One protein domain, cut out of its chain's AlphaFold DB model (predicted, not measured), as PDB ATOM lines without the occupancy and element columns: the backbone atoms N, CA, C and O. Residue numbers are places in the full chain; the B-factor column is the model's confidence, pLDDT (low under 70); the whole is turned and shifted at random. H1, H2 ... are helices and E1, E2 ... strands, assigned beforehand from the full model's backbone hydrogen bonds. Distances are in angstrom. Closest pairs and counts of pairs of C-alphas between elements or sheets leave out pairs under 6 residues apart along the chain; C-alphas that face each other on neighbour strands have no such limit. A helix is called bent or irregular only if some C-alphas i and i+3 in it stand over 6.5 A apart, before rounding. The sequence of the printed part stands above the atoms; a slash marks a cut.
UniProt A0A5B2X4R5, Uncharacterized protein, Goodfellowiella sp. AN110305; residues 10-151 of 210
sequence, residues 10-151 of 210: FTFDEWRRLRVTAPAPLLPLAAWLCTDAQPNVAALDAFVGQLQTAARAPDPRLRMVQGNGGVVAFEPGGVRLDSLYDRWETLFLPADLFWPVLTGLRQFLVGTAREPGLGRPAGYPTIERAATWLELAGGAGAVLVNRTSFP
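What this domain is: This is residues 10 to 151 of the 210 residues of an uncharacterized protein of Goodfellowiella sp. AN110305 (UniProt A0A5B2X4R5). A strongly twisted sheet of six strands has helices H1 and H2 packed on one face; H3 starts at the sheet's E5 and E6 end and reaches away side by side with H2. The sheet joins a four-strand meander, E3 to E6, to a long hairpin, E7 and E8, while a small hairpin, E1 and E2, packs on H1 and H3. The printed part has 142 residues, with eight named strands and three named helices in the order E1 E2 H1 H2 E3 E4 E5 E6 H3 E7 E8: class mixed. The large sheet, E6 E5 E4 E3 E8 E7, is mixed. The whole is compact, with a radius of gyration of the C-alphas of 15.6 A and spans of 49 by 34 by 27 A.

Where its parts are: Find C-alpha 10 at (94.040, -22.557, 8.154), where E1, residues 10 to 12, begins; E2 is 18 to 21. Next come H1, 24 to 37, 19.3 A long, and H2, 41 to 55, 20.6 A. H1 is irregular: C-alphas 25 and 28 are 7.6 A apart. Then read E3, 64 to 66, E4, 70 to 75, E5, 78 to 83, and E6, 91 to 94. H3, 95 to 112, starts at (77.982, -29.798, -0.463) and is 25.8 A long. E7, 128 to 135, measures 22.1 A; E8, 142 to 149, measures 20.6 A and ends at (93.815, -43.992, 18.616).

How they stand to each other: Start at the large sheet, whose edge strands are E6 and E7. E3 to E6 form a meander, each strand the antiparallel neighbour of the one before: look for N 72 and O 65 at 2.8 A, N 80 and O 73 at 2.8 A, N 93 and O 79 at 2.8 A. E3 and E8 are parallel, with N 66 and O 144 at 2.8 A; E7 and E8 are a hairpin, with N 145 and O 132 at 2.8 A. H1, H2 and H3 are on one face, making two layers, helices on one face of a sheet. H2 runs along the strands, 20 degrees from E3 on the local plane, at a height over the sheet of 7.4 A. With residues 102 to 110 alone H3 touches H2, opposite ways at a shallow tilt of 15 degrees; the closest C-alphas, of Val 41 and Leu 109, are 6.3 A apart. H1 has a height over the sheet of 8.9 A. The closest C-alphas of E2 and H1, Val 20 and Ala 30, are 5.5 A apart; those of E1 and H3, Phe 10 and Leu 105, 6.9 A. In the hairpin E1 and E2, N 19 and O 11 are 2.8 A apart. Every O i to N i+4 pair is within hydrogen-bond range in H2, 8 of 10 in H1 and 13 of 14 in H3.

The domain as a whole: The two farthest C-alphas, of Pro 116 and Gly 138, are 50.6 A apart. The printed part has no cut. The link from H3 to E7, residues 113 to 127, is long. Look for pLDDT under 70 at residue 136 and residues 138 to 141; the mean of the printed part is 87.9.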
ATOM      1  N   PHE A  10      93.149 -21.545   7.592       93.19
ATOM      2  CA  PHE A  10      94.040 -22.557   8.154       93.19
ATOM      3  C   PHE A  10      95.416 -21.953   8.424       93.19
ATOM      4  O   PHE A  10      96.005 -21.341   7.530       93.19
ATOM      5  N   THR A  11      95.932 -22.136   9.635       91.88
ATOM      6  CA  THR A  11      97.299 -21.758  10.014       91.88
ATOM      7  C   THR A  11      97.924 -22.817  10.918       91.88
ATOM      8  O   THR A  11      97.268 -23.780  11.319       91.88
ATOM      9  N   PHE A  12      99.209 -22.652  11.221       89.19
ATOM     10  CA  PHE A  12      99.879 -23.359  12.307       89.19
ATOM     11  C   PHE A  12     100.276 -22.353  13.387       89.19
ATOM     12  O   PHE A  12     100.686 -21.238  13.057       89.19
ATOM     13  N   ASP A  13     100.142 -22.737  14.656       89.00
ATOM     14  CA  ASP A  13     100.712 -21.962  15.766       89.00
ATOM     15  C   ASP A  13     102.213 -22.257  15.948       89.00
ATOM     16  O   ASP A  13     102.810 -23.043  15.206       89.00
ATOM     17  N   GLU A  14     102.851 -21.633  16.940       86.75
ATOM     18  CA  GLU A  14     104.275 -21.833  17.235       86.75
ATOM     19  C   GLU A  14     104.630 -23.282  17.621       86.75
ATOM     20  O   GLU A  14     105.787 -23.697  17.510       86.75
ATOM     21  N   TRP A  15     103.624 -24.073  18.000       85.06
ATOM     22  CA  TRP A  15     103.726 -25.493  18.325       85.06
ATOM     23  C   TRP A  15     103.357 -26.400  17.154       85.06
ATOM     24  O   TRP A  15     103.308 -27.619  17.319       85.06
ATOM     25  N   ARG A  16     103.166 -25.824  15.956       83.56
ATOM     26  CA  ARG A  16     102.883 -26.545  14.703       83.56
ATOM     27  C   ARG A  16     101.529 -27.247  14.731       83.56
ATOM     28  O   ARG A  16     101.302 -28.208  13.995       83.56
ATOM     29  N   ARG A  17     100.627 -26.774  15.584       86.44
ATOM     30  CA  ARG A  17      99.273 -27.301  15.717       86.44
ATOM     31  C   ARG A  17      98.370 -26.617  14.709       86.44
ATOM     32  O   ARG A  17      98.468 -25.403  14.525       86.44
ATOM     33  N   LEU A  18      97.505 -27.374  14.037       88.19
ATOM     34  CA  LEU A  18      96.574 -26.799  13.065       88.19
ATOM     35  C   LEU A  18      95.595 -25.872  13.779       88.19
ATOM     36  O   LEU A  18      94.960 -26.252  14.763       88.19
ATOM     37  N   ARG A  19      95.441 -24.664  13.253       89.81
ATOM     38  CA  ARG A  19      94.474 -23.682  13.725       89.81
ATOM     39  C   ARG A  19      93.482 -23.386  12.627       89.81
ATOM     40  O   ARG A  19      93.859 -23.129  11.485       89.81
ATOM     41  N   VAL A  20      92.211 -23.451  13.000       91.44
ATOM     42  CA  VAL A  20      91.089 -23.197  12.108       91.44
ATOM     43  C   VAL A  20      90.326 -22.009  12.664       91.44
ATOM     44  O   VAL A  20      89.757 -22.086  13.747       91.44
ATOM     45  N   THR A  21      90.340 -20.901  11.931       90.75
ATOM     46  CA  THR A  21      89.486 -19.745  12.226       90.75
ATOM     47  C   THR A  21      88.283 -19.794  11.300       90.75
ATOM     48  O   THR A  21      88.448 -20.029  10.103       90.75
ATOM     49  N   ALA A  22      87.083 -19.594  11.841       91.75
ATOM     50  CA  ALA A  22      85.844 -19.590  11.074       91.75
ATOM     51  C   ALA A  22      84.841 -18.570  11.647       91.75
ATOM     52  O   ALA A  22      84.899 -18.266  12.840       91.75
ATOM     53  N   PRO A  23      83.898 -18.069  10.824       91.62
ATOM     54  CA  PRO A  23      82.772 -17.270  11.300       91.62
ATOM     55  C   PRO A  23      81.966 -18.005  12.380       91.62
ATOM     56  O   PRO A  23      81.856 -19.230  12.329       91.62
ATOM     57  N   ALA A  24      81.310 -17.266  13.285       90.94
ATOM     58  CA  ALA A  24      80.529 -17.843  14.388       90.94
ATOM     59  C   ALA A  24      79.539 -18.960  13.964       90.94
ATOM     60  O   ALA A  24      79.540 -20.015  14.597       90.94
ATOM     61  N   PRO A  25      78.765 -18.826  12.861       92.19
ATOM     62  CA  PRO A  25      77.875 -19.898  12.392       92.19
ATOM     63  C   PRO A  25      78.587 -21.181  11.931       92.19
ATOM     64  O   PRO A  25      77.949 -22.215  11.769       92.19
ATOM     65  N   LEU A  26      79.896 -21.116  11.678       93.94
ATOM     66  CA  LEU A  26      80.730 -22.217  11.192       93.94
ATOM     67  C   LEU A  26      81.713 -22.732  12.255       93.94
ATOM     68  O   LEU A  26      82.560 -23.567  11.937       93.94
ATOM     69  N   LEU A  27      81.602 -22.297  13.512       92.44
ATOM     70  CA  LEU A  27      82.428 -22.830  14.600       92.44
ATOM     71  C   LEU A  27      82.309 -24.359  14.761       92.44
ATOM     72  O   LEU A  27      83.354 -24.992  14.907       92.44
ATOM     73  N   PRO A  28      81.128 -25.004  14.619       94.19
ATOM     74  CA  PRO A  28      81.047 -26.470  14.649       94.19
ATOM     75  C   PRO A  28      81.892 -27.150  13.561       94.19
ATOM     76  O   PRO A  28      82.490 -28.200  13.792       94.19
ATOM     77  N   LEU A  29      81.991 -26.534  12.378       94.50
ATOM     78  CA  LEU A  29      82.857 -27.020  11.304       94.50
ATOM     79  C   LEU A  29      84.337 -26.862  11.678       94.50
ATOM     80  O   LEU A  29      85.109 -27.791  11.460       94.50
ATOM     81  N   ALA A  30      84.739 -25.728  12.257       92.38
ATOM     82  CA  ALA A  30      86.110 -25.534  12.730       92.38
ATOM     83  C   ALA A  30      86.492 -26.562  13.804       92.38
ATOM     84  O   ALA A  30      87.542 -27.197  13.709       92.38
ATOM     85  N   ALA A  31      85.603 -26.786  14.767       92.25
ATOM     86  CA  ALA A  31      85.795 -27.756  15.827       92.25
ATOM     87  C   ALA A  31      85.920 -29.188  15.280       92.25
ATOM     88  O   ALA A  31      86.898 -29.871  15.583       92.25
ATOM     89  N   TRP A  32      85.030 -29.598  14.367       93.31
ATOM     90  CA  TRP A  32      85.134 -30.883  13.666       93.31
ATOM     91  C   TRP A  32      86.437 -31.023  12.859       93.31
ATOM     92  O   TRP A  32      87.066 -32.080  12.867       93.31
ATOM     93  N   LEU A  33      86.904 -29.969  12.182       91.81
ATOM     94  CA  LEU A  33      88.179 -30.009  11.453       91.81
ATOM     95  C   LEU A  33      89.367 -30.233  12.405       91.81
ATOM     96  O   LEU A  33      90.265 -31.020  12.090       91.81
ATOM     97  N   CYS A  34      89.344 -29.602  13.581       87.88
ATOM     98  CA  CYS A  34      90.356 -29.783  14.620       87.88
ATOM     99  C   CYS A  34      90.324 -31.191  15.237       87.88
ATOM    100  O   CYS A  34      91.379 -31.776  15.487       87.88
ATOM    101  N   THR A  35      89.138 -31.762  15.468       88.38
ATOM    102  CA  THR A  35      89.003 -33.033  16.196       88.38
ATOM    103  C   THR A  35      89.010 -34.274  15.309       88.38
ATOM    104  O   THR A  35      89.521 -35.331  15.692       88.38
ATOM    105  N   ASP A  36      88.474 -34.165  14.099       88.56
ATOM    106  CA  ASP A  36      88.175 -35.312  13.249       88.56
ATOM    107  C   ASP A  36      89.006 -35.335  11.973       88.56
ATOM    108  O   ASP A  36      89.512 -36.402  11.625       88.56
ATOM    109  N   ALA A  37      89.187 -34.200  11.290       81.50
ATOM    110  CA  ALA A  37      89.922 -34.163  10.022       81.50
ATOM    111  C   ALA A  37      91.443 -34.312  10.217       81.50
ATOM    112  O   ALA A  37      92.057 -35.094   9.496       81.50
ATOM    113  N   GLN A  38      92.000 -33.662  11.249       78.56
ATOM    114  CA  GLN A  38      93.398 -33.744  11.714       78.56
ATOM    115  C   GLN A  38      94.492 -33.344  10.680       78.56
ATOM    116  O   GLN A  38      94.323 -33.490   9.469       78.56
ATOM    117  N   PRO A  39      95.658 -32.833  11.122       78.44
ATOM    118  CA  PRO A  39      96.708 -32.315  10.244       78.44
ATOM    119  C   PRO A  39      97.689 -33.384   9.745       78.44
ATOM    120  O   PRO A  39      98.892 -33.287   9.954       78.44
ATOM    121  N   ASN A  40      97.202 -34.386   9.016       84.94
ATOM    122  CA  ASN A  40      98.070 -35.344   8.331       84.94
ATOM    123  C   ASN A  40      97.512 -35.684   6.949       84.94
ATOM    124  O   ASN A  40      96.382 -36.145   6.835       84.94
ATOM    125  N   VAL A  41      98.311 -35.477   5.897       86.75
ATOM    126  CA  VAL A  41      97.845 -35.612   4.504       86.75
ATOM    127  C   VAL A  41      97.352 -37.027   4.201       86.75
ATOM    128  O   VAL A  41      96.282 -37.186   3.624       86.75
ATOM    129  N   ALA A  42      98.097 -38.059   4.606       84.56
ATOM    130  CA  ALA A  42      97.713 -39.443   4.336       84.56
ATOM    131  C   ALA A  42      96.448 -39.839   5.115       84.56
ATOM    132  O   ALA A  42      95.556 -40.492   4.571       84.56
ATOM    133  N   ALA A  43      96.352 -39.407   6.373       86.00
ATOM    134  CA  ALA A  43      95.188 -39.644   7.216       86.00
ATOM    135  C   ALA A  43      93.939 -38.917   6.688       86.00
ATOM    136  O   ALA A  43      92.861 -39.512   6.635       86.00
ATOM    137  N   LEU A  44      94.098 -37.666   6.246       89.50
ATOM    138  CA  LEU A  44      93.037 -36.869   5.641       89.50
ATOM    139  C   LEU A  44      92.577 -37.480   4.315       89.50
ATOM    140  O   LEU A  44      91.377 -37.610   4.106       89.50
ATOM    141  N   ASP A  45      93.495 -37.920   3.449       90.25
ATOM    142  CA  ASP A  45      93.153 -38.572   2.177       90.25
ATOM    143  C   ASP A  45      92.354 -39.863   2.404       90.25
ATOM    144  O   ASP A  45      91.323 -40.085   1.760       90.25
ATOM    145  N   ALA A  46      92.774 -40.686   3.369       87.88
ATOM    146  CA  ALA A  46      92.037 -41.885   3.756       87.88
ATOM    147  C   ALA A  46      90.637 -41.548   4.301       87.88
ATOM    148  O   ALA A  46      89.655 -42.200   3.936       87.88
ATOM    149  N   PHE A  47      90.525 -40.517   5.142       90.19
ATOM    150  CA  PHE A  47      89.247 -40.081   5.702       90.19
ATOM    151  C   PHE A  47      88.313 -39.497   4.634       90.19
ATOM    152  O   PHE A  47      87.143 -39.871   4.572       90.19
ATOM    153  N   VAL A  48      88.823 -38.669   3.720       91.94
ATOM    154  CA  VAL A  48      88.064 -38.141   2.576       91.94
ATOM    155  C   VAL A  48      87.550 -39.277   1.690       91.94
ATOM    156  O   VAL A  48      86.387 -39.249   1.287       91.94
ATOM    157  N   GLY A  49      88.355 -40.311   1.429       91.00
ATOM    158  CA  GLY A  49      87.905 -41.493   0.684       91.00
ATOM    159  C   GLY A  49      86.738 -42.226   1.361       91.00
ATOM    160  O   GLY A  49      85.798 -42.673   0.699       91.00
ATOM    161  N   GLN A  50      86.745 -42.297   2.692       90.62
ATOM    162  CA  GLN A  50      85.649 -42.876   3.471       90.62
ATOM    163  C   GLN A  50      84.391 -42.008   3.451       90.62
ATOM    164  O   GLN A  50      83.300 -42.528   3.222       90.62
ATOM    165  N   LEU A  51      84.539 -40.690   3.604       93.75
ATOM    166  CA  LEU A  51      83.447 -39.728   3.461       93.75
ATOM    167  C   LEU A  51      82.795 -39.841   2.075       93.75
ATOM    168  O   LEU A  51      81.574 -39.900   1.962       93.75
ATOM    169  N   GLN A  52      83.594 -39.952   1.013       94.00
ATOM    170  CA  GLN A  52      83.091 -40.151  -0.348       94.00
ATOM    171  C   GLN A  52      82.381 -41.498  -0.530       94.00
ATOM    172  O   GLN A  52      81.389 -41.573  -1.258       94.00
ATOM    173  N   THR A  53      82.874 -42.555   0.119       90.81
ATOM    174  CA  THR A  53      82.232 -43.877   0.103       90.81
ATOM    175  C   THR A  53      80.865 -43.816   0.785       90.81
ATOM    176  O   THR A  53      79.876 -44.247   0.194       90.81
ATOM    177  N   ALA A  54      80.786 -43.205   1.970       91.06
ATOM    178  CA  ALA A  54      79.534 -43.005   2.696       91.06
ATOM    179  C   ALA A  54      78.546 -42.132   1.904       91.06
ATOM    180  O   ALA A  54      77.388 -42.506   1.742       91.06
ATOM    181  N   ALA A  55      79.002 -41.023   1.313       92.44
ATOM    182  CA  ALA A  55      78.164 -40.128   0.510       92.44
ATOM    183  C   ALA A  55      77.486 -40.823  -0.685       92.44
ATOM    184  O   ALA A  55      76.396 -40.435  -1.104       92.44
ATOM    185  N   ARG A  56      78.133 -41.851  -1.247       91.81
ATOM    186  CA  ARG A  56      77.644 -42.617  -2.406       91.81
ATOM    187  C   ARG A  56      76.892 -43.885  -2.018       91.81
ATOM    188  O   ARG A  56      76.448 -44.611  -2.907       91.81
ATOM    189  N   ALA A  57      76.758 -44.178  -0.726       88.69
ATOM    190  CA  ALA A  57      76.156 -45.422  -0.287       88.69
ATOM    191  C   ALA A  57      74.678 -45.511  -0.731       88.69
ATOM    192  O   ALA A  57      73.926 -44.531  -0.617       88.69
ATOM    193  N   PRO A  58      74.234 -46.668  -1.259       84.75
ATOM    194  CA  PRO A  58      72.864 -46.836  -1.738       84.75
ATOM    195  C   PRO A  58      71.853 -46.876  -0.587       84.75
ATOM    196  O   PRO A  58      70.750 -46.358  -0.733       84.75
ATOM    197  N   ASP A  59      72.236 -47.444   0.558       83.31
ATOM    198  CA  ASP A  59      71.418 -47.462   1.770       83.31
ATOM    199  C   ASP A  59      71.629 -46.154   2.559       83.31
ATOM    200  O   ASP A  59      72.768 -45.870   2.944       83.31
ATOM    201  N   PRO A  60      70.573 -45.358   2.827       79.94
ATOM    202  CA  PRO A  60      70.665 -44.147   3.642       79.94
ATOM    203  C   PRO A  60      71.296 -44.364   5.021       79.94
ATOM    204  O   PRO A  60      71.938 -43.458   5.541       79.94
ATOM    205  N   ARG A  61      71.179 -45.566   5.597       76.75
ATOM    206  CA  ARG A  61      71.772 -45.899   6.903       76.75
ATOM    207  C   ARG A  61      73.299 -45.955   6.870       76.75
ATOM    208  O   ARG A  61      73.935 -45.757   7.893       76.75
ATOM    209  N   LEU A  62      73.885 -46.183   5.695       82.94
ATOM    210  CA  LEU A  62      75.335 -46.230   5.484       82.94
ATOM    211  C   LEU A  62      75.922 -44.860   5.109       82.94
ATOM    212  O   LEU A  62      77.123 -44.738   4.869       82.94
ATOM    213  N   ARG A  63      75.089 -43.815   5.039       90.50
ATOM    214  CA  ARG A  63      75.486 -42.449   4.670       90.50
ATOM    215  C   ARG A  63      75.989 -41.647   5.863       90.50
ATOM    216  O   ARG A  63      75.773 -40.442   5.934       90.50
ATOM    217  N   MET A  64      76.637 -42.311   6.813       92.19
ATOM    218  CA  MET A  64      77.100 -41.701   8.052       92.19
ATOM    219  C   MET A  64      78.515 -42.155   8.388       92.19
ATOM    220  O   MET A  64      78.839 -43.340   8.299       92.19
ATOM    221  N   VAL A  65      79.342 -41.200   8.806       92.81
ATOM    222  CA  VAL A  65      80.688 -41.449   9.324       92.81
ATOM    223  C   VAL A  65      80.808 -40.800  10.693       92.81
ATOM    224  O   VAL A  65      80.629 -39.593  10.834       92.81
ATOM    225  N   GLN A  66      81.119 -41.600  11.704       92.75
ATOM    226  CA  GLN A  66      81.379 -41.139  13.058       92.75
ATOM    227  C   GLN A  66      82.884 -41.006  13.276       92.75
ATOM    228  O   GLN A  66      83.621 -41.978  13.124       92.75
ATOM    229  N   GLY A  67      83.334 -39.820  13.666       92.19
ATOM    230  CA  GLY A  67      84.728 -39.559  13.985       92.19
ATOM    231  C   GLY A  67      85.063 -39.682  15.478       92.19
ATOM    232  O   GLY A  67      84.438 -40.448  16.222       92.19
ATOM    233  N   ASN A  68      86.072 -38.925  15.905       90.38
ATOM    234  CA  ASN A  68      86.429 -38.730  17.307       90.38
ATOM    235  C   ASN A  68      85.451 -37.795  18.028       90.38
ATOM    236  O   ASN A  68      85.139 -38.024  19.190       90.38
ATOM    237  N   GLY A  69      85.018 -36.731  17.351       89.25
ATOM    238  CA  GLY A  69      84.293 -35.607  17.934       89.25
ATOM    239  C   GLY A  69      82.863 -35.449  17.457       89.25
ATOM    240  O   GLY A  69      81.983 -35.066  18.229       89.25
ATOM    241  N   GLY A  70      82.627 -35.775  16.189       92.12
ATOM    242  CA  GLY A  70      81.335 -35.564  15.556       92.12
ATOM    243  C   GLY A  70      80.915 -36.676  14.611       92.12
ATOM    244  O   GLY A  70      81.661 -37.610  14.306       92.12
ATOM    245  N   VAL A  71      79.682 -36.552  14.137       93.81
ATOM    246  CA  VAL A  71      79.091 -37.405  13.109       93.81
ATOM    247  C   VAL A  71      78.870 -36.575  11.858       93.81
ATOM    248  O   VAL A  71      78.305 -35.487  11.923       93.81
ATOM    249  N   VAL A  72      79.299 -37.109  10.718       95.44
ATOM    250  CA  VAL A  72      78.977 -36.587   9.391       95.44
ATOM    251  C   VAL A  72      77.885 -37.462   8.799       95.44
ATOM    252  O   VAL A  72      78.141 -38.624   8.480       95.44
ATOM    253  N   ALA A  73      76.684 -36.919   8.633       94.81
ATOM    254  CA  ALA A  73      75.596 -37.567   7.910       94.81
ATOM    255  C   ALA A  73      75.407 -36.905   6.539       94.81
ATOM    256  O   ALA A  73      75.308 -35.684   6.440       94.81
ATOM    257  N   PHE A  74      75.364 -37.699   5.471       95.12
ATOM    258  CA  PHE A  74      75.157 -37.201   4.112       95.12
ATOM    259  C   PHE A  74      73.671 -37.184   3.763       95.12
ATOM    260  O   PHE A  74      72.995 -38.215   3.769       95.12
ATOM    261  N   GLU A  75      73.187 -36.006   3.386       92.75
ATOM    262  CA  GLU A  75      71.784 -35.722   3.099       92.75
ATOM    263  C   GLU A  75      71.637 -35.108   1.696       92.75
ATOM    264  O   GLU A  75      72.628 -34.689   1.086       92.75
ATOM    265  N   PRO A  76      70.421 -35.059   1.119       90.44
ATOM    266  CA  PRO A  76      70.214 -34.377  -0.154       90.44
ATOM    267  C   PRO A  76      70.712 -32.922  -0.102       90.44
ATOM    268  O   PRO A  76      70.217 -32.112   0.673       90.44
ATOM    269  N   GLY A  77      71.691 -32.588  -0.947       90.44
ATOM    270  CA  GLY A  77      72.230 -31.230  -1.080       90.44
ATOM    271  C   GLY A  77      73.397 -30.875  -0.151       90.44
ATOM    272  O   GLY A  77      73.999 -29.818  -0.337       90.44
ATOM    273  N   GLY A  78      73.779 -31.737   0.797       95.44
ATOM    274  CA  GLY A  78      74.836 -31.383   1.741       95.44
ATOM    275  C   GLY A  78      75.176 -32.445   2.773       95.44
ATOM    276  O   GLY A  78      74.970 -33.643   2.574       95.44
ATOM    277  N   VAL A  79      75.742 -31.975   3.877       96.50
ATOM    278  CA  VAL A  79      76.077 -32.790   5.040       96.50
ATOM    279  C   VAL A  79      75.520 -32.157   6.299       96.50
ATOM    280  O   VAL A  79      75.493 -30.937   6.439       96.50
ATOM    281  N   ARG A  80      75.120 -33.001   7.234       96.81
ATOM    282  CA  ARG A  80      74.760 -32.623   8.590       96.81
ATOM    283  C   ARG A  80      75.898 -33.035   9.519       96.81
ATOM    284  O   ARG A  80      76.359 -34.176   9.459       96.81
ATOM    285  N   LEU A  81      76.375 -32.089  10.322       96.19
ATOM    286  CA  LEU A  81      77.403 -32.278  11.337       96.19
ATOM    287  C   LEU A  81      76.763 -32.241  12.721       96.19
ATOM    288  O   LEU A  81      76.217 -31.215  13.123       96.19
ATOM    289  N   ASP A  82      76.891 -33.335  13.464       95.00
ATOM    290  CA  ASP A  82      76.427 -33.428  14.849       95.00
ATOM    291  C   ASP A  82      77.594 -33.614  15.806       95.00
ATOM    292  O   ASP A  82      78.581 -34.276  15.474       95.00
ATOM    293  N   SER A  83      77.460 -33.078  17.016       92.94
ATOM    294  CA  SER A  83      78.394 -33.364  18.100       92.94
ATOM    295  C   SER A  83      78.097 -34.744  18.684       92.94
ATOM    296  O   SER A  83      76.948 -35.058  18.991       92.94
ATOM    297  N   LEU A  84      79.130 -35.561  18.910       91.12
ATOM    298  CA  LEU A  84      78.979 -36.800  19.686       91.12
ATOM    299  C   LEU A  84      78.766 -36.545  21.183       91.12
ATOM    300  O   LEU A  84      78.345 -37.450  21.901       91.12
ATOM    301  N   TYR A  85      79.086 -35.339  21.645       90.31
ATOM    302  CA  TYR A  85      79.153 -34.976  23.058       90.31
ATOM    303  C   TYR A  85      78.193 -33.841  23.421       90.31
ATOM    304  O   TYR A  85      78.348 -33.252  24.489       90.31
ATOM    305  N   ASP A  86      77.242 -33.526  22.533       89.81
ATOM    306  CA  ASP A  86      76.261 -32.448  22.708       89.81
ATOM    307  C   ASP A  86      76.922 -31.084  22.995       89.81
ATOM    308  O   ASP A  86      76.516 -30.324  23.873       89.81
ATOM    309  N   ARG A  87      78.032 -30.804  22.293       89.50
ATOM    310  CA  ARG A  87      78.846 -29.586  22.484       89.50
ATOM    311  C   ARG A  87      78.566 -28.467  21.500       89.50
ATOM    312  O   ARG A  87      79.026 -27.350  21.706       89.50
ATOM    313  N   TRP A  88      77.798 -28.753  20.462       90.62
ATOM    314  CA  TRP A  88      77.293 -27.754  19.539       90.62
ATOM    315  C   TRP A  88      75.968 -28.212  18.944       90.62
ATOM    316  O   TRP A  88      75.689 -29.411  18.859       90.62
ATOM    317  N   GLU A  89      75.189 -27.245  18.471       90.62
ATOM    318  CA  GLU A  89      73.985 -27.509  17.693       90.62
ATOM    319  C   GLU A  89      74.323 -28.117  16.334       90.62
ATOM    320  O   GLU A  89      75.312 -27.754  15.691       90.62
ATOM    321  N   THR A  90      73.461 -29.018  15.870       94.94
ATOM    322  CA  THR A  90      73.549 -29.609  14.539       94.94
ATOM    323  C   THR A  90      73.734 -28.541  13.458       94.94
ATOM    324  O   THR A  90      72.895 -27.657  13.284       94.94
ATOM    325  N   LEU A  91      74.804 -28.674  12.675       96.38
ATOM    326  CA  LEU A  91      75.127 -27.767  11.579       96.38
ATOM    327  C   LEU A  91      74.902 -28.459  10.236       96.38
ATOM    328  O   LEU A  91      75.542 -29.464   9.933       96.38
ATOM    329  N   PHE A  92      74.033 -27.897   9.398       97.19
ATOM    330  CA  PHE A  92      73.929 -28.309   7.999       97.19
ATOM    331  C   PHE A  92      74.877 -27.482   7.125       97.19
ATOM    332  O   PHE A  92      74.871 -26.253   7.167       97.19
ATOM    333  N   LEU A  93      75.664 -28.164   6.297       96.62
ATOM    334  CA  LEU A  93      76.594 -27.571   5.346       96.62
ATOM    335  C   LEU A  93      76.226 -27.993   3.922       96.62
ATOM    336  O   LEU A  93      76.216 -29.191   3.619       96.62
ATOM    337  N   PRO A  94      75.999 -27.034   3.015       96.38
ATOM    338  CA  PRO A  94      75.891 -27.315   1.591       96.38
ATOM    339  C   PRO A  94      77.113 -28.077   1.055       96.38
ATOM    340  O   PRO A  94      78.251 -27.845   1.478       96.38
ATOM    341  N   ALA A  95      76.898 -28.990   0.105       94.88
ATOM    342  CA  ALA A  95      77.982 -29.798  -0.463       94.88
ATOM    343  C   ALA A  95      79.058 -28.945  -1.167       94.88
ATOM    344  O   ALA A  95      80.238 -29.303  -1.159       94.88
ATOM    345  N   ASP A  96      78.658 -27.815  -1.750       94.62
ATOM    346  CA  ASP A  96      79.527 -26.822  -2.391       94.62
ATOM    347  C   ASP A  96      80.311 -25.952  -1.394       94.62
ATOM    348  O   ASP A  96      81.198 -25.213  -1.807       94.62
ATOM    349  N   LEU A  97      80.059 -26.089  -0.089       95.00
ATOM    350  CA  LEU A  97      80.913 -25.565   0.974       95.00
ATOM    351  C   LEU A  97      81.756 -26.681   1.607       95.00
ATOM    352  O   LEU A  97      82.973 -26.547   1.727       95.00
ATOM    353  N   PHE A  98      81.138 -27.809   1.965       95.62
ATOM    354  CA  PHE A  98      81.801 -28.894   2.696       95.62
ATOM    355  C   PHE A  98      83.019 -29.470   1.955       95.62
ATOM    356  O   PHE A  98      84.117 -29.554   2.512       95.62
ATOM    357  N   TRP A  99      82.856 -29.842   0.679       95.44
ATOM    358  CA  TRP A  99      83.951 -30.448  -0.085       95.44
ATOM    359  C   TRP A  99      85.083 -29.464  -0.403       95.44
ATOM    360  O   TRP A  99      86.252 -29.852  -0.270       95.44
ATOM    361  N   PRO A 100      84.803 -28.200  -0.783       95.62
ATOM    362  CA  PRO A 100      85.862 -27.210  -0.950       95.62
ATOM    363  C   PRO A 100      86.655 -26.928   0.324       95.62
ATOM    364  O   PRO A 100      87.869 -26.772   0.232       95.62
ATOM    365  N   VAL A 101      86.031 -26.943   1.505       95.56
ATOM    366  CA  VAL A 101      86.749 -26.762   2.779       95.56
ATOM    367  C   VAL A 101      87.742 -27.899   3.025       95.56
ATOM    368  O   VAL A 101      88.912 -27.636   3.308       95.56
ATOM    369  N   LEU A 102      87.331 -29.155   2.828       95.06
ATOM    370  CA  LEU A 102      88.236 -30.310   2.931       95.06
ATOM    371  C   LEU A 102      89.358 -30.273   1.886       95.06
ATOM    372  O   LEU A 102      90.506 -30.607   2.181       95.06
ATOM    373  N   THR A 103      89.040 -29.828   0.670       94.69
ATOM    374  CA  THR A 103      90.031 -29.648  -0.400       94.69
ATOM    375  C   THR A 103      91.039 -28.561  -0.034       94.69
ATOM    376  O   THR A 103      92.239 -28.760  -0.216       94.69
ATOM    377  N   GLY A 104      90.572 -27.441   0.521       94.31
ATOM    378  CA  GLY A 104      91.407 -26.340   0.993       94.31
ATOM    379  C   GLY A 104      92.325 -26.763   2.135       94.31
ATOM    380  O   GLY A 104      93.524 -26.503   2.066       94.31
ATOM    381  N   LEU A 105      91.805 -27.498   3.127       94.00
ATOM    382  CA  LEU A 105      92.623 -28.060   4.207       94.00
ATOM    383  C   LEU A 105      93.708 -28.982   3.646       94.00
ATOM    384  O   LEU A 105      94.881 -28.847   3.983       94.00
ATOM    385  N   ARG A 106      93.347 -29.893   2.737       92.94
ATOM    386  CA  ARG A 106      94.317 -30.787   2.100       92.94
ATOM    387  C   ARG A 106      95.401 -30.011   1.349       92.94
ATOM    388  O   ARG A 106      96.577 -30.342   1.468       92.94
ATOM    389  N   GLN A 107      95.023 -29.005   0.561       93.31
ATOM    390  CA  GLN A 107      95.969 -28.169  -0.186       93.31
ATOM    391  C   GLN A 107      96.895 -27.389   0.744       93.31
ATOM    392  O   GLN A 107      98.092 -27.325   0.470       93.31
ATOM    393  N   PHE A 108      96.360 -26.862   1.847       92.38
ATOM    394  CA  PHE A 108      97.145 -26.237   2.903       92.38
ATOM    395  C   PHE A 108      98.189 -27.220   3.451       92.38
ATOM    396  O   PHE A 108      99.380 -26.953   3.332       92.38
ATOM    397  N   LEU A 109      97.772 -28.406   3.909       90.00
ATOM    398  CA  LEU A 109      98.688 -29.419   4.449       90.00
ATOM    399  C   LEU A 109      99.745 -29.878   3.433       90.00
ATOM    400  O   LEU A 109     100.901 -30.081   3.787       90.00
ATOM    401  N   VAL A 110      99.379 -30.043   2.158       90.25
ATOM    402  CA  VAL A 110     100.336 -30.401   1.095       90.25
ATOM    403  C   VAL A 110     101.329 -29.269   0.834       90.25
ATOM    404  O   VAL A 110     102.513 -29.537   0.625       90.25
ATOM    405  N   GLY A 111     100.859 -28.020   0.834       89.44
ATOM    406  CA  GLY A 111     101.701 -26.839   0.653       89.44
ATOM    407  C   GLY A 111     102.745 -26.702   1.757       89.44
ATOM    408  O   GLY A 111     103.887 -26.347   1.473       89.44
ATOM    409  N   THR A 112     102.379 -27.075   2.981       87.12
ATOM    410  CA  THR A 112     103.234 -26.955   4.163       87.12
ATOM    411  C   THR A 112     104.032 -28.230   4.482       87.12
ATOM    412  O   THR A 112     104.988 -28.183   5.250       87.12
ATOM    413  N   ALA A 113     103.725 -29.374   3.855       80.75
ATOM    414  CA  ALA A 113     104.361 -30.673   4.133       80.75
ATOM    415  C   ALA A 113     105.887 -30.712   3.913       80.75
ATOM    416  O   ALA A 113     106.558 -31.631   4.378       80.75
ATOM    417  N   ARG A 114     106.446 -29.754   3.164       78.38
ATOM    418  CA  ARG A 114     107.896 -29.651   2.917       78.38
ATOM    419  C   ARG A 114     108.601 -28.668   3.843       78.38
ATOM    420  O   ARG A 114     109.816 -28.527   3.734       78.38
ATOM    421  N   GLU A 115     107.873 -27.981   4.713       83.81
ATOM    422  CA  GLU A 115     108.455 -27.022   5.642       83.81
ATOM    423  C   GLU A 115     109.217 -27.775   6.740       83.81
ATOM    424  O   GLU A 115     108.601 -28.483   7.538       83.81
ATOM    425  N   PRO A 116     110.554 -27.623   6.842       77.75
ATOM    426  CA  PRO A 116     111.335 -28.344   7.852       77.75
ATOM    427  C   PRO A 116     110.874 -28.036   9.283       77.75
ATOM    428  O   PRO A 116     110.984 -28.879  10.171       77.75
ATOM    429  N   GLY A 117     110.327 -26.834   9.492       78.69
ATOM    430  CA  GLY A 117     109.761 -26.395  10.764       78.69
ATOM    431  C   GLY A 117     108.479 -27.122  11.171       78.69
ATOM    432  O   GLY A 117     108.131 -27.051  12.339       78.69
ATOM    433  N   LEU A 118     107.811 -27.841  10.265       78.81
ATOM    434  CA  LEU A 118     106.587 -28.605  10.541       78.81
ATOM    435  C   LEU A 118     106.817 -30.118  10.580       78.81
ATOM    436  O   LEU A 118     105.882 -30.866  10.838       78.81
ATOM    437  N   GLY A 119     108.051 -30.576  10.354       76.06
ATOM    438  CA  GLY A 119     108.375 -31.996  10.416       76.06
ATOM    439  C   GLY A 119     108.177 -32.571  11.818       76.06
ATOM    440  O   GLY A 119     108.558 -31.953  12.824       76.06
ATOM    441  N   ARG A 120     107.623 -33.783  11.871       74.75
ATOM    442  CA  ARG A 120     107.469 -34.564  13.094       74.75
ATOM    443  C   ARG A 120     108.789 -34.701  13.865       74.75
ATOM    444  O   ARG A 120     109.785 -35.139  13.280       74.75
ATOM    445  N   PRO A 121     108.827 -34.383  15.173       75.31
ATOM    446  CA  PRO A 121     110.024 -34.596  15.976       75.31
ATOM    447  C   PRO A 121     110.441 -36.071  15.995       75.31
ATOM    448  O   PRO A 121     109.605 -36.978  15.959       75.31
ATOM    449  N   ALA A 122     111.745 -36.325  16.089       78.50
ATOM    450  CA  ALA A 122     112.253 -37.685  16.230       78.50
ATOM    451  C   ALA A 122     111.712 -38.337  17.518       78.50
ATOM    452  O   ALA A 122     111.664 -37.702  18.568       78.50
ATOM    453  N   GLY A 123     111.319 -39.612  17.437       76.56
ATOM    454  CA  GLY A 123     110.800 -40.366  18.584       76.56
ATOM    455  C   GLY A 123     109.335 -40.091  18.939       76.56
ATOM    456  O   GLY A 123     108.861 -40.604  19.949       76.56
ATOM    457  N   TYR A 124     108.602 -39.322  18.129       78.31
ATOM    458  CA  TYR A 124     107.167 -39.137  18.344       78.31
ATOM    459  C   TYR A 124     106.388 -40.459  18.211       78.31
ATOM    460  O   TYR A 124     106.555 -41.145  17.198       78.31
ATOM    461  N   PRO A 125     105.482 -40.792  19.152       79.31
ATOM    462  CA  PRO A 125     104.743 -42.057  19.132       79.31
ATOM    463  C   PRO A 125     103.808 -42.168  17.935       79.31
ATOM    464  O   PRO A 125     102.993 -41.274  17.718       79.31
ATOM    465  N   THR A 126     103.896 -43.241  17.148       79.94
ATOM    466  CA  THR A 126     103.020 -43.464  15.986       79.94
ATOM    467  C   THR A 126     101.563 -43.602  16.414       79.94
ATOM    468  O   THR A 126     101.206 -44.470  17.200       79.94
ATOM    469  N   ILE A 127     100.727 -42.733  15.854       84.19
ATOM    470  CA  ILE A 127      99.284 -42.684  16.064       84.19
ATOM    471  C   ILE A 127      98.627 -43.127  14.762       84.19
ATOM    472  O   ILE A 127      99.018 -42.678  13.683       84.19
ATOM    473  N   GLU A 128      97.629 -43.996  14.864       83.81
ATOM    474  CA  GLU A 128      96.935 -44.556  13.708       83.81
ATOM    475  C   GLU A 128      95.464 -44.144  13.707       83.81
ATOM    476  O   GLU A 128      94.834 -43.979  14.757       83.81
ATOM    477  N   ARG A 129      94.901 -44.038  12.502       87.12
ATOM    478  CA  ARG A 129      93.451 -44.023  12.322       87.12
ATOM    479  C   ARG A 129      92.955 -45.439  12.108       87.12
ATOM    480  O   ARG A 129      93.493 -46.165  11.274       87.12
ATOM    481  N   ALA A 130      91.896 -45.804  12.814       84.56
ATOM    482  CA  ALA A 130      91.209 -47.071  12.639       84.56
ATOM    483  C   ALA A 130      89.785 -46.809  12.155       84.56
ATOM    484  O   ALA A 130      89.067 -46.002  12.746       84.56
ATOM    485  N   ALA A 131      89.386 -47.507  11.090       86.50
ATOM    486  CA  ALA A 131      88.030 -47.472  10.570       86.50
ATOM    487  C   ALA A 131      87.353 -48.831  10.748       86.50
ATOM    488  O   ALA A 131      87.879 -49.853  10.304       86.50
ATOM    489  N   THR A 132      86.195 -48.845  11.396       87.50
ATOM    490  CA  THR A 132      85.401 -50.049  11.647       87.50
ATOM    491  C   THR A 132      83.934 -49.785  11.353       87.50
ATOM    492  O   THR A 132      83.437 -48.676  11.528       87.50
ATOM    493  N   TRP A 133      83.220 -50.812  10.900       83.25
ATOM    494  CA  TRP A 133      81.764 -50.757  10.826       83.25
ATOM    495  C   TRP A 133      81.188 -51.138  12.187       83.25
ATOM    496  O   TRP A 133      81.516 -52.197  12.724       83.25
ATOM    497  N   LEU A 134      80.358 -50.263  12.752       82.19
ATOM    498  CA  LEU A 134      79.629 -50.502  13.991       82.19
ATOM    499  C   LEU A 134      78.151 -50.717  13.668       82.19
ATOM    500  O   LEU A 134      77.485 -49.798  13.200       82.19
ATOM    501  N   GLU A 135      77.639 -51.912  13.953       80.38
ATOM    502  CA  GLU A 135      76.206 -52.204  13.871       80.38
ATOM    503  C   GLU A 135      75.456 -51.473  14.994       80.38
ATOM    504  O   GLU A 135      75.744 -51.659  16.179       80.38
ATOM    505  N   LEU A 136      74.482 -50.639  14.631       69.88
ATOM    506  CA  LEU A 136      73.614 -49.956  15.581       69.88
ATOM    507  C   LEU A 136      72.539 -50.916  16.107       69.88
ATOM    508  O   LEU A 136      71.934 -51.695  15.362       69.88
ATOM    509  N   ALA A 137      72.255 -50.828  17.407       70.31
ATOM    510  CA  ALA A 137      71.206 -51.622  18.038       70.31
ATOM    511  C   ALA A 137      69.829 -51.358  17.393       70.31
ATOM    512  O   ALA A 137      69.509 -50.238  16.998       70.31
ATOM    513  N   GLY A 138      68.995 -52.400  17.303       62.41
ATOM    514  CA  GLY A 138      67.609 -52.269  16.834       62.41
ATOM    515  C   GLY A 138      67.422 -52.183  15.313       62.41
ATOM    516  O   GLY A 138      66.362 -51.764  14.863       62.41
ATOM    517  N   GLY A 139      68.416 -52.578  14.507       59.44
ATOM    518  CA  GLY A 139      68.290 -52.619  13.039       59.44
ATOM    519  C   GLY A 139      68.474 -51.264  12.345       59.44
ATOM    520  O   GLY A 139      68.209 -51.142  11.144       59.44
ATOM    521  N   ALA A 140      68.970 -50.261  13.078       61.16
ATOM    522  CA  ALA A 140      69.254 -48.916  12.575       61.16
ATOM    523  C   ALA A 140      70.420 -48.858  11.558       61.16
ATOM    524  O   ALA A 140      70.670 -47.806  10.977       61.16
ATOM    525  N   GLY A 141      71.056 -49.998  11.258       68.00
ATOM    526  CA  GLY A 141      72.106 -50.149  10.246       68.00
ATOM    527  C   GLY A 141      73.512 -50.008  10.822       68.00
ATOM    528  O   GLY A 141      73.678 -49.929  12.035       68.00
ATOM    529  N   ALA A 142      74.521 -49.987   9.952       76.12
ATOM    530  CA  ALA A 142      75.919 -49.862  10.347       76.12
ATOM    531  C   ALA A 142      76.440 -48.436  10.120       76.12
ATOM    532  O   ALA A 142      76.226 -47.857   9.057       76.12
ATOM    533  N   VAL A 143      77.179 -47.893  11.087       82.00
ATOM    534  CA  VAL A 143      77.899 -46.619  10.952       82.00
ATOM    535  C   VAL A 143      79.381 -46.899  10.767       82.00
ATOM    536  O   VAL A 143      79.956 -47.734  11.468       82.00
ATOM    537  N   LEU A 144      80.019 -46.183   9.839       86.06
ATOM    538  CA  LEU A 144      81.469 -46.217   9.716       86.06
ATOM    539  C   LEU A 144      82.080 -45.358  10.825       86.06
ATOM    540  O   LEU A 144      81.949 -44.138  10.818       86.06
ATOM    541  N   VAL A 145      82.755 -45.989  11.773       87.94
ATOM    542  CA  VAL A 145      83.483 -45.319  12.848       87.94
ATOM    543  C   VAL A 145      84.931 -45.162  12.411       87.94
ATOM    544  O   VAL A 145      85.605 -46.163  12.203       87.94
ATOM    545  N   ASN A 146      85.422 -43.931  12.282       88.06
ATOM    546  CA  ASN A 146      86.823 -43.628  11.999       88.06
ATOM    547  C   ASN A 146      87.420 -42.787  13.128       88.06
ATOM    548  O   ASN A 146      87.218 -41.575  13.180       88.06
ATOM    549  N   ARG A 147      88.207 -43.423  13.993       87.56
ATOM    550  CA  ARG A 147      88.809 -42.773  15.160       87.56
ATOM    551  C   ARG A 147      90.322 -42.766  15.087       87.56
ATOM    552  O   ARG A 147      90.939 -43.667  14.518       87.56
ATOM    553  N   THR A 148      90.894 -41.758  15.716       88.81
ATOM    554  CA  THR A 148      92.319 -41.669  15.989       88.81
ATOM    555  C   THR A 148      92.588 -42.285  17.352       88.81
ATOM    556  O   THR A 148      91.959 -41.914  18.341       88.81
ATOM    557  N   SER A 149      93.517 -43.233  17.402       87.81
ATOM    558  CA  SER A 149      93.815 -43.992  18.616       87.81
ATOM    559  C   SER A 149      95.181 -43.625  19.172       87.81
ATOM    560  O   SER A 149      96.135 -43.458  18.415       87.81
ATOM    561  N   PHE A 150      95.298 -43.577  20.500       90.62
ATOM    562  CA  PHE A 150      96.606 -43.572  21.156       90.62
ATOM    563  C   PHE A 150      97.448 -44.789  20.738       90.62
ATOM    564  O   PHE A 150      96.880 -45.809  20.322       90.62
ATOM    565  N   PRO A 151      98.788 -44.691  20.833       89.44
ATOM    566  CA  PRO A 151      99.670 -45.821  20.574       89.44
ATOM    567  C   PRO A 151      99.232 -47.051  21.373       89.44
ATOM    568  O   PRO A 151      98.847 -46.946  22.538       89.44
TER     569      PRO A 151